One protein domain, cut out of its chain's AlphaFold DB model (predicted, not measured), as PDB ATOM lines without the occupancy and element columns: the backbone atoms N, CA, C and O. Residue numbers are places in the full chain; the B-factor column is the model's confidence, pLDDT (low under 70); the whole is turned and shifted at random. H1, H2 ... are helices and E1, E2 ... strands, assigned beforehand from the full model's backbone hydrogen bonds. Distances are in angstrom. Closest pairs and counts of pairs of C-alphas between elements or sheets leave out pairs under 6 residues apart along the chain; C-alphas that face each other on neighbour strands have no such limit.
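Overview. This is residues 46 to 59 and 104 to 194 of the 198 residues of the protein "DUF2290 domain-containing protein" of Alcaligenaceae bacterium (UniProt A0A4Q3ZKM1). A twisted sheet of four strands has the helix H1 packed slantwise over one face, and H2 and H3 lie beyond H1, away from the strands, so that the centres of the three helices make a triangle. The short helix H4 lies apart from that triangle, reached by a long link from H3. There are 105 residues printed, with four named strands and then four named helices, in the order E1 E2 E3 E4 H1 H2 H3 H4; the class is mixed, helices and strands. The sheet's order is E1, E2, E3, E4, all antiparallel, and H1 on one face gives two layers, a sheet with a helix over it. The whole is compact, with a radius of gyration of the C-alphas of 14.5 A and spans of 41 by 30 by 29 A.

Along the chain. Find C-alpha 46 at (-9.504, -32.922, 31.749), where E1, residues 46 to 49, begins. E2, residues 52 to 58, runs 19.4 A. Beyond the cut come E3, residues 106 to 110, and E4, residues 123 to 127, each 13.7 A long. Find C-alpha 143 at (-14.501, -28.276, 32.393); from there H1, residues 143 to 154, runs 16.2 A. H2, residues 156 to 164, is 12.5 A long, and H3, residues 167 to 177, is 15.3 A long. H4, residues 189 to 192, ends at C-alpha 192, (-26.865, -34.628, 51.095), and is 5.3 A long.

Arrangement. Begin with the sheet. In the hairpin E1 and E2, N 47 and O 54 are 2.8 A apart. Between E2 and E3, N 55 and O 108 are 2.8 A apart. In the hairpin E3 and E4, N 126 and O 107 are 2.7 A apart. H1 is on the sheet at a height of 9.0 A, over E2 and, only just, over E3, with 3 C-alphas. H1 touches H3 with residues 144 to 148 alone, at a steep tilt of 64 degrees; the closest C-alphas, of Ala 145 and Val 175, are 6.4 A apart. H1 and H2 touch only at the corner, with the C-alphas of Arg 152 and Trp 159 closest at 5.4 A. In H1, H2 and H3 every O i to N i+4 pair is within hydrogen-bond range; H4 is too short for one.

Size, cuts and confidence. The two C-alphas farthest apart, of Arg 116 and His 165, are 41.7 A apart. Residues 60 to 103 are not printed; C-alphas 59 and 104 are 6.9 A apart across the cut. The links E3 to E4, E4 to H1 and H3 to H4 are long. The mean pLDDT of the printed part is 87.3, and residues 166 and 169 are under 70.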
ATOM      1  N   PHE A  46      -8.152 -32.393  31.857       96.12
ATOM      2  CA  PHE A  46      -9.504 -32.922  31.749       96.12
ATOM      3  C   PHE A  46      -9.447 -34.285  31.070       96.12
ATOM      4  O   PHE A  46      -8.770 -34.441  30.059       96.12
ATOM      5  N   SER A  47     -10.139 -35.270  31.625       94.31
ATOM      6  CA  SER A  47     -10.270 -36.594  31.035       94.31
ATOM      7  C   SER A  47     -11.724 -37.038  31.069       94.31
ATOM      8  O   SER A  47     -12.448 -36.760  32.029       94.31
ATOM      9  N   GLU A  48     -12.126 -37.723  30.007       92.88
ATOM     10  CA  GLU A  48     -13.422 -38.368  29.858       92.88
ATOM     11  C   GLU A  48     -13.199 -39.735  29.206       92.88
ATOM     12  O   GLU A  48     -12.793 -39.828  28.048       92.88
ATOM     13  N   GLU A  49     -13.423 -40.805  29.969       91.00
ATOM     14  CA  GLU A  49     -13.246 -42.184  29.511       91.00
ATOM     15  C   GLU A  49     -14.402 -43.054  30.016       91.00
ATOM     16  O   GLU A  49     -14.612 -43.165  31.222       91.00
ATOM     17  N   ASN A  50     -15.125 -43.724  29.112       86.88
ATOM     18  CA  ASN A  50     -16.222 -44.650  29.448       86.88
ATOM     19  C   ASN A  50     -17.241 -44.056  30.446       86.88
ATOM     20  O   ASN A  50     -17.508 -44.654  31.488       86.88
ATOM     21  N   ASP A  51     -17.752 -42.855  30.152       84.12
ATOM     22  CA  ASP A  51     -18.686 -42.090  30.998       84.12
ATOM     23  C   ASP A  51     -18.137 -41.686  32.383       84.12
ATOM     24  O   ASP A  51     -18.884 -41.222  33.254       84.12
ATOM     25  N   LYS A  52     -16.823 -41.833  32.599       91.69
ATOM     26  CA  LYS A  52     -16.123 -41.323  33.779       91.69
ATOM     27  C   LYS A  52     -15.455 -40.004  33.455       91.69
ATOM     28  O   LYS A  52     -14.718 -39.908  32.477       91.69
ATOM     29  N   LEU A  53     -15.670 -39.014  34.312       94.44
ATOM     30  CA  LEU A  53     -15.018 -37.711  34.207       94.44
ATOM     31  C   LEU A  53     -13.932 -37.613  35.271       94.44
ATOM     32  O   LEU A  53     -14.165 -37.995  36.416       94.44
ATOM     33  N   SER A  54     -12.772 -37.072  34.906       95.44
ATOM     34  CA  SER A  54     -11.727 -36.709  35.863       95.44
ATOM     35  C   SER A  54     -11.074 -35.395  35.463       95.44
ATOM     36  O   SER A  54     -10.391 -35.303  34.441       95.44
ATOM     37  N   TYR A  55     -11.306 -34.353  36.256       97.31
ATOM     38  CA  TYR A  55     -10.774 -33.012  36.032       97.31
ATOM     39  C   TYR A  55      -9.830 -32.656  37.164       97.31
ATOM     40  O   TYR A  55     -10.218 -32.679  38.324       97.31
ATOM     41  N   SER A  56      -8.590 -32.318  36.843       96.88
ATOM     42  CA  SER A  56      -7.544 -32.066  37.826       96.88
ATOM     43  C   SER A  56      -6.959 -30.676  37.649       96.88
ATOM     44  O   SER A  56      -6.653 -30.254  36.535       96.88
ATOM     45  N   PHE A  57      -6.763 -29.983  38.763       98.06
ATOM     46  CA  PHE A  57      -5.955 -28.782  38.869       98.06
ATOM     47  C   PHE A  57      -4.666 -29.110  39.618       98.06
ATOM     48  O   PHE A  57      -4.691 -29.558  40.768       98.06
ATOM     49  N   PHE A  58      -3.547 -28.863  38.947       97.06
ATOM     50  CA  PHE A  58      -2.200 -29.073  39.449       97.06
ATOM     51  C   PHE A  58      -1.548 -27.716  39.737       97.06
ATOM     52  O   PHE A  58      -1.012 -27.089  38.814       97.06
ATOM     53  N   PRO A  59      -1.569 -27.232  40.994       97.00
ATOM     54  CA  PRO A  59      -0.811 -26.049  41.373       97.00
ATOM     55  C   PRO A  59       0.690 -26.265  41.162       97.00
ATOM     56  O   PRO A  59       1.214 -27.353  41.427       97.00
ATOM     57  N   THR A 104      -2.077 -27.619  47.319       94.69
ATOM     58  CA  THR A 104      -3.440 -28.132  47.445       94.69
ATOM     59  C   THR A 104      -3.991 -28.367  46.047       94.69
ATOM     60  O   THR A 104      -4.671 -27.500  45.511       94.69
ATOM     61  N   PRO A 105      -3.646 -29.489  45.395       95.81
ATOM     62  CA  PRO A 105      -4.313 -29.862  44.159       95.81
ATOM     63  C   PRO A 105      -5.795 -30.105  44.423       95.81
ATOM     64  O   PRO A 105      -6.204 -30.461  45.532       95.81
ATOM     65  N   ILE A 106      -6.592 -29.924  43.380       96.81
ATOM     66  CA  ILE A 106      -8.028 -30.180  43.410       96.81
ATOM     67  C   ILE A 106      -8.337 -31.120  42.259       96.81
ATOM     68  O   ILE A 106      -7.875 -30.896  41.141       96.81
ATOM     69  N   ARG A 107      -9.136 -32.154  42.510       95.94
ATOM     70  CA  ARG A 107      -9.623 -33.051  41.460       95.94
ATOM     71  C   ARG A 107     -11.119 -33.263  41.600       95.94
ATOM     72  O   ARG A 107     -11.597 -33.509  42.695       95.94
ATOM     73  N   PHE A 108     -11.854 -33.169  40.507       95.94
ATOM     74  CA  PHE A 108     -13.238 -33.606  40.406       95.94
ATOM     75  C   PHE A 108     -13.271 -34.949  39.695       95.94
ATOM     76  O   PHE A 108     -12.735 -35.053  38.595       95.94
ATOM     77  N   ASP A 109     -13.921 -35.938  40.300       94.25
ATOM     78  CA  ASP A 109     -14.187 -37.223  39.664       94.25
ATOM     79  C   ASP A 109     -15.684 -37.494  39.606       94.25
ATOM     80  O   ASP A 109     -16.439 -37.183  40.532       94.25
ATOM     81  N   GLN A 110     -16.091 -38.150  38.528       93.12
ATOM     82  CA  GLN A 110     -17.415 -38.714  38.369       93.12
ATOM     83  C   GLN A 110     -17.306 -40.143  37.857       93.12
ATOM     84  O   GLN A 110     -16.732 -40.392  36.801       93.12
ATOM     85  N   ASP A 111     -17.906 -41.068  38.594       91.38
ATOM     86  CA  ASP A 111     -18.016 -42.474  38.225       91.38
ATOM     87  C   ASP A 111     -19.361 -43.006  38.723       91.38
ATOM     88  O   ASP A 111     -19.510 -43.442  39.870       91.38
ATOM     89  N   LEU A 112     -20.359 -42.953  37.840       87.25
ATOM     90  CA  LEU A 112     -21.716 -43.391  38.159       87.25
ATOM     91  C   LEU A 112     -21.771 -44.895  38.445       87.25
ATOM     92  O   LEU A 112     -22.571 -45.327  39.273       87.25
ATOM     93  N   ALA A 113     -20.922 -45.695  37.792       87.50
ATOM     94  CA  ALA A 113     -20.925 -47.149  37.921       87.50
ATOM     95  C   ALA A 113     -20.426 -47.605  39.300       87.50
ATOM     96  O   ALA A 113     -20.980 -48.546  39.866       87.50
ATOM     97  N   SER A 114     -19.440 -46.902  39.861       86.44
ATOM     98  CA  SER A 114     -18.842 -47.213  41.169       86.44
ATOM     99  C   SER A 114     -19.580 -46.588  42.363       86.44
ATOM    100  O   SER A 114     -19.082 -46.649  43.491       86.44
ATOM    101  N   TYR A 115     -20.743 -45.968  42.139       88.75
ATOM    102  CA  TYR A 115     -21.520 -45.317  43.194       88.75
ATOM    103  C   TYR A 115     -21.841 -46.267  44.352       88.75
ATOM    104  O   TYR A 115     -22.395 -47.354  44.168       88.75
ATOM    105  N   ARG A 116     -21.532 -45.807  45.565       82.12
ATOM    106  CA  ARG A 116     -21.950 -46.418  46.824       82.12
ATOM    107  C   ARG A 116     -22.363 -45.304  47.769       82.12
ATOM    108  O   ARG A 116     -21.518 -44.490  48.147       82.12
ATOM    109  N   ALA A 117     -23.633 -45.300  48.162       81.31
ATOM    110  CA  ALA A 117     -24.179 -44.310  49.085       81.31
ATOM    111  C   ALA A 117     -23.247 -44.112  50.292       81.31
ATOM    112  O   ALA A 117     -22.697 -45.082  50.831       81.31
ATOM    113  N   CYS A 118     -23.041 -42.855  50.686       73.50
ATOM    114  CA  CYS A 118     -22.206 -42.424  51.808       73.50
ATOM    115  C   CYS A 118     -20.685 -42.678  51.692       73.50
ATOM    116  O   CYS A 118     -19.914 -42.017  52.381       73.50
ATOM    117  N   THR A 119     -20.221 -43.616  50.863       80.88
ATOM    118  CA  THR A 119     -18.810 -44.065  50.857       80.88
ATOM    119  C   THR A 119     -18.078 -43.741  49.562       80.88
ATOM    120  O   THR A 119     -16.875 -43.491  49.579       80.88
ATOM    121  N   HIS A 120     -18.789 -43.731  48.437       83.06
ATOM    122  CA  HIS A 120     -18.257 -43.369  47.133       83.06
ATOM    123  C   HIS A 120     -19.341 -42.637  46.328       83.06
ATOM    124  O   HIS A 120     -20.065 -43.272  45.551       83.06
ATOM    125  N   PRO A 121     -19.491 -41.315  46.537       84.75
ATOM    126  CA  PRO A 121     -20.465 -40.513  45.808       84.75
ATOM    127  C   PRO A 121     -20.227 -40.597  44.299       84.75
ATOM    128  O   PRO A 121     -19.080 -40.657  43.847       84.75
ATOM    129  N   ALA A 122     -21.309 -40.571  43.520       89.38
ATOM    130  CA  ALA A 122     -21.249 -40.690  42.062       89.38
ATOM    131  C   ALA A 122     -20.430 -39.565  41.407       89.38
ATOM    132  O   ALA A 122     -19.803 -39.788  40.376       89.38
ATOM    133  N   ALA A 123     -20.414 -38.383  42.025       90.75
ATOM    134  CA  ALA A 123     -19.543 -37.269  41.684       90.75
ATOM    135  C   ALA A 123     -18.993 -36.632  42.969       90.75
ATOM    136  O   ALA A 123     -19.736 -36.429  43.937       90.75
ATOM    137  N   HIS A 124     -17.693 -36.351  43.009       92.44
ATOM    138  CA  HIS A 124     -17.037 -35.815  44.200       92.44
ATOM    139  C   HIS A 124     -15.762 -35.027  43.886       92.44
ATOM    140  O   HIS A 124     -15.116 -35.211  42.858       92.44
ATOM    141  N   LEU A 125     -15.395 -34.143  44.813       93.12
ATOM    142  CA  LEU A 125     -14.143 -33.395  44.805       93.12
ATOM    143  C   LEU A 125     -13.142 -34.002  45.787       93.12
ATOM    144  O   LEU A 125     -13.462 -34.238  46.950       93.12
ATOM    145  N   HIS A 126     -11.912 -34.161  45.327       94.00
ATOM    146  CA  HIS A 126     -10.718 -34.346  46.134       94.00
ATOM    147  C   HIS A 126     -10.007 -33.008  46.318       94.00
ATOM    148  O   HIS A 126      -9.870 -32.234  45.366       94.00
ATOM    149  N   ILE A 127      -9.523 -32.752  47.534       93.31
ATOM    150  CA  ILE A 127      -8.752 -31.554  47.873       93.31
ATOM    151  C   ILE A 127      -7.498 -31.979  48.636       93.31
ATOM    152  O   ILE A 127      -7.577 -32.665  49.653       93.31
ATOM    153  N   GLY A 128      -6.336 -31.538  48.163       91.50
ATOM    154  CA  GLY A 128      -5.043 -31.845  48.768       91.50
ATOM    155  C   GLY A 128      -4.392 -33.116  48.222       91.50
ATOM    156  O   GLY A 128      -4.929 -33.810  47.362       91.50
ATOM    157  N   LEU A 129      -3.188 -33.394  48.722       88.25
ATOM    158  CA  LEU A 129      -2.381 -34.547  48.326       88.25
ATOM    159  C   LEU A 129      -2.563 -35.730  49.265       88.25
ATOM    160  O   LEU A 129      -2.743 -35.533  50.464       88.25
ATOM    161  N   GLU A 130      -2.461 -36.934  48.692       83.31
ATOM    162  CA  GLU A 130      -2.314 -38.211  49.408       83.31
ATOM    163  C   GLU A 130      -3.282 -38.382  50.590       83.31
ATOM    164  O   GLU A 130      -2.905 -38.824  51.674       83.31
ATOM    165  N   ASN A 131      -4.547 -38.016  50.382       86.81
ATOM    166  CA  ASN A 131      -5.583 -38.101  51.400       86.81
ATOM    167  C   ASN A 131      -6.889 -38.681  50.839       86.81
ATOM    168  O   ASN A 131      -7.074 -38.815  49.631       86.81
ATOM    169  N   GLU A 132      -7.804 -39.016  51.748       86.50
ATOM    170  CA  GLU A 132      -9.088 -39.655  51.438       86.50
ATOM    171  C   GLU A 132     -10.264 -38.665  51.385       86.50
ATOM    172  O   GLU A 132     -11.422 -39.091  51.368       86.50
ATOM    173  N   ILE A 133      -9.995 -37.352  51.373       88.75
ATOM    174  CA  ILE A 133     -11.044 -36.330  51.333       88.75
ATOM    175  C   ILE A 133     -11.820 -36.485  50.026       88.75
ATOM    176  O   ILE A 133     -11.256 -36.436  48.931       88.75
ATOM    177  N   ARG A 134     -13.134 -36.664  50.172       87.12
ATOM    178  CA  ARG A 134     -14.118 -36.712  49.093       87.12
ATOM    179  C   ARG A 134     -15.308 -35.873  49.521       87.12
ATOM    180  O   ARG A 134     -15.980 -36.208  50.491       87.12
ATOM    181  N   ILE A 135     -15.552 -34.781  48.817       89.69
ATOM    182  CA  ILE A 135     -16.710 -33.918  49.048       89.69
ATOM    183  C   ILE A 135     -17.717 -34.238  47.952       89.69
ATOM    184  O   ILE A 135     -17.423 -33.994  46.782       89.69
ATOM    185  N   ALA A 136     -18.870 -34.810  48.303       88.94
ATOM    186  CA  ALA A 136     -19.905 -35.122  47.324       88.94
ATOM    187  C   ALA A 136     -20.386 -33.865  46.590       88.94
ATOM    188  O   ALA A 136     -20.571 -32.800  47.181       88.94
ATOM    189  N   VAL A 137     -20.616 -34.003  45.287       88.56
ATOM    190  CA  VAL A 137     -21.122 -32.932  44.429       88.56
ATOM    191  C   VAL A 137     -22.340 -33.453  43.685       88.56
ATOM    192  O   VAL A 137     -22.253 -34.423  42.945       88.56
ATOM    193  N   ARG A 138     -23.490 -32.788  43.842       86.88
ATOM    194  CA  ARG A 138     -24.732 -33.207  43.165       86.88
ATOM    195  C   ARG A 138     -24.770 -32.854  41.674       86.88
ATOM    196  O   ARG A 138     -25.671 -33.269  40.960       86.88
ATOM    197  N   ARG A 139     -23.842 -32.032  41.189       86.50
ATOM    198  CA  ARG A 139     -23.845 -31.518  39.814       86.50
ATOM    199  C   ARG A 139     -22.770 -32.182  38.970       86.50
ATOM    200  O   ARG A 139     -21.631 -32.308  39.411       86.50
ATOM    201  N   HIS A 140     -23.128 -32.503  37.734       88.38
ATOM    202  CA  HIS A 140     -22.181 -32.798  36.671       88.38
ATOM    203  C   HIS A 140     -21.417 -31.514  36.346       88.38
ATOM    204  O   HIS A 140     -21.989 -30.569  35.800       88.38
ATOM    205  N   LEU A 141     -20.148 -31.428  36.745       92.00
ATOM    206  CA  LEU A 141     -19.335 -30.265  36.407       92.00
ATOM    207  C   LEU A 141     -18.908 -30.362  34.942       92.00
ATOM    208  O   LEU A 141     -18.513 -31.425  34.480       92.00
ATOM    209  N   THR A 142     -18.952 -29.243  34.224       93.62
ATOM    210  CA  THR A 142     -18.242 -29.089  32.947       93.62
ATOM    211  C   THR A 142     -16.795 -28.650  33.211       93.62
ATOM    212  O   THR A 142     -16.520 -28.098  34.285       93.62
ATOM    213  N   PRO A 143     -15.862 -28.798  32.248       94.50
ATOM    214  CA  PRO A 143     -14.501 -28.276  32.393       94.50
ATOM    215  C   PRO A 143     -14.473 -26.789  32.776       94.50
ATOM    216  O   PRO A 143     -13.727 -26.391  33.669       94.50
ATOM    217  N   LEU A 144     -15.347 -25.970  32.176       93.44
ATOM    218  CA  LEU A 144     -15.464 -24.549  32.509       93.44
ATOM    219  C   LEU A 144     -15.951 -24.327  33.948       93.44
ATOM    220  O   LEU A 144     -15.385 -23.500  34.658       93.44
ATOM    221  N   ALA A 145     -16.966 -25.069  34.401       93.62
ATOM    222  CA  ALA A 145     -17.445 -24.964  35.777       93.62
ATOM    223  C   ALA A 145     -16.358 -25.346  36.792       93.62
ATOM    224  O   ALA A 145     -16.208 -24.673  37.812       93.62
ATOM    225  N   PHE A 146     -15.567 -26.379  36.490       95.81
ATOM    226  CA  PHE A 146     -14.431 -26.779  37.316       95.81
ATOM    227  C   PHE A 146     -13.329 -25.712  37.345       95.81
ATOM    228  O   PHE A 146     -12.838 -25.375  38.421       95.81
ATOM    229  N   VAL A 147     -12.982 -25.117  36.198       95.44
ATOM    230  CA  VAL A 147     -12.022 -24.001  36.142       95.44
ATOM    231  C   VAL A 147     -12.512 -22.827  36.981       95.44
ATOM    232  O   VAL A 147     -11.771 -22.348  37.834       95.44
ATOM    233  N   LEU A 148     -13.761 -22.385  36.805       92.56
ATOM    234  CA  LEU A 148     -14.324 -21.275  37.583       92.56
ATOM    235  C   LEU A 148     -14.337 -21.578  39.085       92.56
ATOM    236  O   LEU A 148     -14.026 -20.697  39.890       92.56
ATOM    237  N   PHE A 149     -14.651 -22.819  39.465       93.81
ATOM    238  CA  PHE A 149     -14.548 -23.271  40.847       93.81
ATOM    239  C   PHE A 149     -13.119 -23.106  41.376       93.81
ATOM    240  O   PHE A 149     -12.931 -22.463  42.406       93.81
ATOM    241  N   VAL A 150     -12.112 -23.609  40.658       95.94
ATOM    242  CA  VAL A 150     -10.704 -23.497  41.062       95.94
ATOM    243  C   VAL A 150     -10.245 -22.043  41.127       95.94
ATOM    244  O   VAL A 150      -9.637 -21.663  42.124       95.94
ATOM    245  N   ILE A 151     -10.565 -21.210  40.129       93.31
ATOM    246  CA  ILE A 151     -10.216 -19.780  40.138       93.31
ATOM    247  C   ILE A 151     -10.778 -19.094  41.380       93.31
ATOM    248  O   ILE A 151     -10.054 -18.378  42.068       93.31
ATOM    249  N   ARG A 152     -12.035 -19.379  41.730       92.00
ATOM    250  CA  ARG A 152     -12.661 -18.830  42.932       92.00
ATOM    251  C   ARG A 152     -11.961 -19.246  44.232       92.00
ATOM    252  O   ARG A 152     -11.918 -18.436  45.151       92.00
ATOM    253  N   GLN A 153     -11.452 -20.478  44.332       93.06
ATOM    254  CA  GLN A 153     -10.804 -20.966  45.561       93.06
ATOM    255  C   GLN A 153      -9.316 -20.595  45.655       93.06
ATOM    256  O   GLN A 153      -8.849 -20.207  46.720       93.06
ATOM    257  N   HIS A 154      -8.565 -20.721  44.558       94.00
ATOM    258  CA  HIS A 154      -7.106 -20.548  44.543       94.00
ATOM    259  C   HIS A 154      -6.647 -19.138  44.183       94.00
ATOM    260  O   HIS A 154      -5.536 -18.751  44.541       94.00
ATOM    261  N   TYR A 155      -7.479 -18.369  43.483       94.06
ATOM    262  CA  TYR A 155      -7.102 -17.074  42.926       94.06
ATOM    263  C   TYR A 155      -8.144 -16.000  43.280       94.06
ATOM    264  O   TYR A 155      -8.737 -15.398  42.382       94.06
ATOM    265  N   PRO A 156      -8.383 -15.720  44.580       93.12
ATOM    266  CA  PRO A 156      -9.454 -14.822  45.018       93.12
ATOM    267  C   PRO A 156      -9.322 -13.405  44.446       93.12
ATOM    268  O   PRO A 156     -10.319 -12.805  44.072       93.12
ATOM    269  N   GLN A 157      -8.100 -12.895  44.274       92.00
ATOM    270  CA  GLN A 157      -7.878 -11.583  43.652       92.00
ATOM    271  C   GLN A 157      -8.285 -11.568  42.172       92.00
ATOM    272  O   GLN A 157      -8.926 -10.625  41.712       92.00
ATOM    273  N   ASN A 158      -7.937 -12.617  41.420       90.88
ATOM    274  CA  ASN A 158      -8.357 -12.758  40.026       90.88
ATOM    275  C   ASN A 158      -9.872 -12.948  39.925       90.88
ATOM    276  O   ASN A 158     -10.494 -12.435  38.999       90.88
ATOM    277  N   TRP A 159     -10.465 -13.662  40.882       89.88
ATOM    278  CA  TRP A 159     -11.909 -13.807  40.989       89.88
ATOM    279  C   TRP A 159     -12.596 -12.461  41.236       89.88
ATOM    280  O   TRP A 159     -13.536 -12.119  40.524       89.88
ATOM    281  N   ASP A 160     -12.104 -11.660  42.179       88.62
ATOM    282  CA  ASP A 160     -12.649 -10.330  42.454       88.62
ATOM    283  C   ASP A 160     -12.578  -9.436  41.212       88.62
ATOM    284  O   ASP A 160     -13.570  -8.810  40.841       88.62
ATOM    285  N   GLN A 161     -11.440  -9.441  40.511       87.31
ATOM    286  CA  GLN A 161     -11.279  -8.715  39.249       87.31
ATOM    287  C   GLN A 161     -12.272  -9.177  38.182       87.31
ATOM    288  O   GLN A 161     -12.897  -8.341  37.533       87.31
ATOM    289  N   LEU A 162     -12.464 -10.489  38.029       84.19
ATOM    290  CA  LEU A 162     -13.444 -11.052  37.101       84.19
ATOM    291  C   LEU A 162     -14.858 -10.530  37.409       84.19
ATOM    292  O   LEU A 162     -15.596 -10.130  36.510       84.19
ATOM    293  N   MET A 163     -15.224 -10.464  38.689       83.31
ATOM    294  CA  MET A 163     -16.559 -10.060  39.132       83.31
ATOM    295  C   MET A 163     -16.845  -8.564  38.929       83.31
ATOM    296  O   MET A 163     -18.011  -8.188  38.784       83.31
ATOM    297  N   LEU A 164     -15.815  -7.714  38.845       84.75
ATOM    298  CA  LEU A 164     -15.970  -6.287  38.527       84.75
ATOM    299  C   LEU A 164     -16.501  -6.046  37.104       84.75
ATOM    300  O   LEU A 164     -17.088  -4.996  36.844       84.75
ATOM    301  N   HIS A 165     -16.342  -7.007  36.191       77.81
ATOM    302  CA  HIS A 165     -16.699  -6.837  34.782       77.81
ATOM    303  C   HIS A 165     -18.167  -7.130  34.435       77.81
ATOM    304  O   HIS A 165     -18.522  -7.037  33.267       77.81
ATOM    305  N   GLY A 166     -19.043  -7.409  35.413       68.12
ATOM    306  CA  GLY A 166     -20.513  -7.411  35.273       68.12
ATOM    307  C   GLY A 166     -21.127  -8.511  34.388       68.12
ATOM    308  O   GLY A 166     -22.040  -9.218  34.812       68.12
ATOM    309  N   ASP A 167     -20.635  -8.700  33.168       72.88
ATOM    310  CA  ASP A 167     -21.044  -9.762  32.248       72.88
ATOM    311  C   ASP A 167     -20.514 -11.136  32.674       72.88
ATOM    312  O   ASP A 167     -21.179 -12.155  32.470       72.88
ATOM    313  N   GLU A 168     -19.393 -11.164  33.388       73.69
ATOM    314  CA  GLU A 168     -18.822 -12.381  33.968       73.69
ATOM    315  C   GLU A 168     -19.695 -12.967  35.084       73.69
ATOM    316  O   GLU A 168     -19.829 -14.185  35.209       73.69
ATOM    317  N   LEU A 169     -20.409 -12.116  35.832       67.69
ATOM    318  CA  LEU A 169     -21.434 -12.563  36.783       67.69
ATOM    319  C   LEU A 169     -22.542 -13.349  36.076       67.69
ATOM    320  O   LEU A 169     -23.015 -14.364  36.595       67.69
ATOM    321  N   LYS A 170     -22.950 -12.893  34.884       72.94
ATOM    322  CA  LYS A 170     -23.959 -13.576  34.066       72.94
ATOM    323  C   LYS A 170     -23.401 -14.871  33.491       72.94
ATOM    324  O   LYS A 170     -24.142 -15.841  33.398       72.94
ATOM    325  N   LEU A 171     -22.130 -14.908  33.080       76.31
ATOM    326  CA  LEU A 171     -21.480 -16.142  32.631       76.31
ATOM    327  C   LEU A 171     -21.427 -17.173  33.760       76.31
ATOM    328  O   LEU A 171     -21.956 -18.265  33.594       76.31
ATOM    329  N   HIS A 172     -20.880 -16.817  34.921       74.81
ATOM    330  CA  HIS A 172     -20.794 -17.720  36.066       74.81
ATOM    331  C   HIS A 172     -22.175 -18.226  36.510       74.81
ATOM    332  O   HIS A 172     -22.337 -19.415  36.787       74.81
ATOM    333  N   ARG A 173     -23.186 -17.344  36.550       74.12
ATOM    334  CA  ARG A 173     -24.560 -17.744  36.874       74.12
ATOM    335  C   ARG A 173     -25.108 -18.741  35.851       74.12
ATOM    336  O   ARG A 173     -25.548 -19.805  36.268       74.12
ATOM    337  N   ARG A 174     -25.012 -18.432  34.551       78.81
ATOM    338  CA  ARG A 174     -25.459 -19.326  33.469       78.81
ATOM    339  C   ARG A 174     -24.769 -20.682  33.539       78.81
ATOM    340  O   ARG A 174     -25.443 -21.695  33.620       78.81
ATOM    341  N   VAL A 175     -23.438 -20.693  33.653       82.62
ATOM    342  CA  VAL A 175     -22.658 -21.934  33.777       82.62
ATOM    343  C   VAL A 175     -23.168 -22.786  34.933       82.62
ATOM    344  O   VAL A 175     -23.273 -23.992  34.769       82.62
ATOM    345  N   ARG A 176     -23.506 -22.186  36.083       79.25
ATOM    346  CA  ARG A 176     -24.050 -22.917  37.237       79.25
ATOM    347  C   ARG A 176     -25.484 -23.410  37.015       79.25
ATOM    348  O   ARG A 176     -25.812 -24.498  37.488       79.25
ATOM    349  N   GLU A 177     -26.329 -22.606  36.380       81.50
ATOM    350  CA  GLU A 177     -27.732 -22.932  36.086       81.50
ATOM    351  C   GLU A 177     -27.846 -24.060  35.052       81.50
ATOM    352  O   GLU A 177     -28.700 -24.930  35.208       81.50
ATOM    353  N   ASP A 178     -26.921 -24.109  34.093       84.88
ATOM    354  CA  ASP A 178     -26.894 -25.085  33.000       84.88
ATOM    355  C   ASP A 178     -26.304 -26.454  33.402       84.88
ATOM    356  O   ASP A 178     -26.341 -27.402  32.615       84.88
ATOM    357  N   LEU A 179     -25.757 -26.602  34.621       87.19
ATOM    358  CA  LEU A 179     -25.243 -27.896  35.088       87.19
ATOM    359  C   LEU A 179     -26.384 -28.856  35.418       87.19
ATOM    360  O   LEU A 179     -27.233 -28.562  36.266       87.19
ATOM    361  N   THR A 180     -26.323 -30.051  34.838       84.38
ATOM    362  CA  THR A 180     -27.247 -31.143  35.135       84.38
ATOM    363  C   THR A 180     -26.950 -31.770  36.497       84.38
ATOM    364  O   THR A 180     -25.824 -31.739  37.007       84.38
ATOM    365  N   LEU A 181     -27.991 -32.316  37.124       86.62
ATOM    366  CA  LEU A 181     -27.865 -33.041  38.385       86.62
ATOM    367  C   LEU A 181     -27.468 -34.493  38.122       86.62
ATOM    368  O   LEU A 181     -27.909 -35.081  37.136       86.62
ATOM    369  N   VAL A 182     -26.691 -35.058  39.044       83.00
ATOM    370  CA  VAL A 182     -26.492 -36.506  39.154       83.00
ATOM    371  C   VAL A 182     -27.870 -37.170  39.285       83.00
ATOM    372  O   VAL A 182     -28.675 -36.676  40.082       83.00
ATOM    373  N   PRO A 183     -28.159 -38.251  38.529       83.38
ATOM    374  CA  PRO A 183     -29.450 -38.935  38.587       83.38
ATOM    375  C   PRO A 183     -29.820 -39.355  40.012       83.38
ATOM    376  O   PRO A 183     -28.948 -39.786  40.773       83.38
ATOM    377  N   ASP A 184     -31.103 -39.272  40.362       83.62
ATOM    378  CA  ASP A 184     -31.579 -39.550  41.724       83.62
ATOM    379  C   ASP A 184     -31.317 -41.010  42.146       83.62
ATOM    380  O   ASP A 184     -31.081 -41.292  43.318       83.62
ATOM    381  N   GLU A 185     -31.230 -41.955  41.202       85.62
ATOM    382  CA  GLU A 185     -30.843 -43.347  41.487       85.62
ATOM    383  C   GLU A 185     -29.383 -43.477  41.962       85.62
ATOM    384  O   GLU A 185     -28.975 -44.510  42.501       85.62
ATOM    385  N   ARG A 186     -28.578 -42.432  41.742       83.31
ATOM    386  CA  ARG A 186     -27.157 -42.327  42.092       83.31
ATOM    387  C   ARG A 186     -26.899 -41.237  43.142       83.31
ATOM    388  O   ARG A 186     -25.752 -40.832  43.323       83.31
ATOM    389  N   TRP A 187     -27.946 -40.770  43.828       82.56
ATOM    390  CA  TRP A 187     -27.856 -39.741  44.861       82.56
ATOM    391  C   TRP A 187     -28.896 -39.968  45.965       82.56
ATOM    392  O   TRP A 187     -30.097 -39.840  45.747       82.56
ATOM    393  N   SER A 188     -28.449 -40.293  47.176       81.94
ATOM    394  CA  SER A 188     -29.336 -40.542  48.317       81.94
ATOM    395  C   SER A 188     -29.436 -39.341  49.263       81.94
ATOM    396  O   SER A 188     -28.561 -38.478  49.303       81.94
ATOM    397  N   ALA A 189     -30.470 -39.324  50.112       80.94
ATOM    398  CA  ALA A 189     -30.605 -38.328  51.181       80.94
ATOM    399  C   ALA A 189     -29.403 -38.326  52.151       80.94
ATOM    400  O   ALA A 189     -29.095 -37.311  52.764       80.94
ATOM    401  N   VAL A 190     -28.696 -39.455  52.275       76.25
ATOM    402  CA  VAL A 190     -27.491 -39.567  53.111       76.25
ATOM    403  C   VAL A 190     -26.304 -38.841  52.472       76.25
ATOM    404  O   VAL A 190     -25.471 -38.295  53.190       76.25
ATOM    405  N   ASP A 191     -26.236 -38.781  51.140       79.06
ATOM    406  CA  ASP A 191     -25.184 -38.039  50.436       79.06
ATOM    407  C   ASP A 191     -25.358 -36.522  50.609       79.06
ATOM    408  O   ASP A 191     -24.367 -35.803  50.708       79.06
ATOM    409  N   GLU A 192     -26.598 -36.033  50.746       75.81
ATOM    410  CA  GLU A 192     -26.865 -34.628  51.095       75.81
ATOM    411  C   GLU A 192     -26.307 -34.276  52.477       75.81
ATOM    412  O   GLU A 192     -25.703 -33.220  52.645       75.81
ATOM    413  N   MET A 193     -26.439 -35.181  53.449       75.81
ATOM    414  CA  MET A 193     -25.988 -34.962  54.828       75.81
ATOM    415  C   MET A 193     -24.463 -35.016  55.002       75.81
ATOM    416  O   MET A 193     -23.969 -34.703  56.085       75.81
ATOM    417  N   GLN A 194     -23.693 -35.409  53.976       72.00
ATOM    418  CA  GLN A 194     -22.228 -35.458  54.073       72.00
ATOM    419  C   GLN A 194     -21.613 -34.084  54.318       72.00
ATOM    420  O   GLN A 194     -20.625 -33.953  55.043       72.00
TER     421      GLN A 194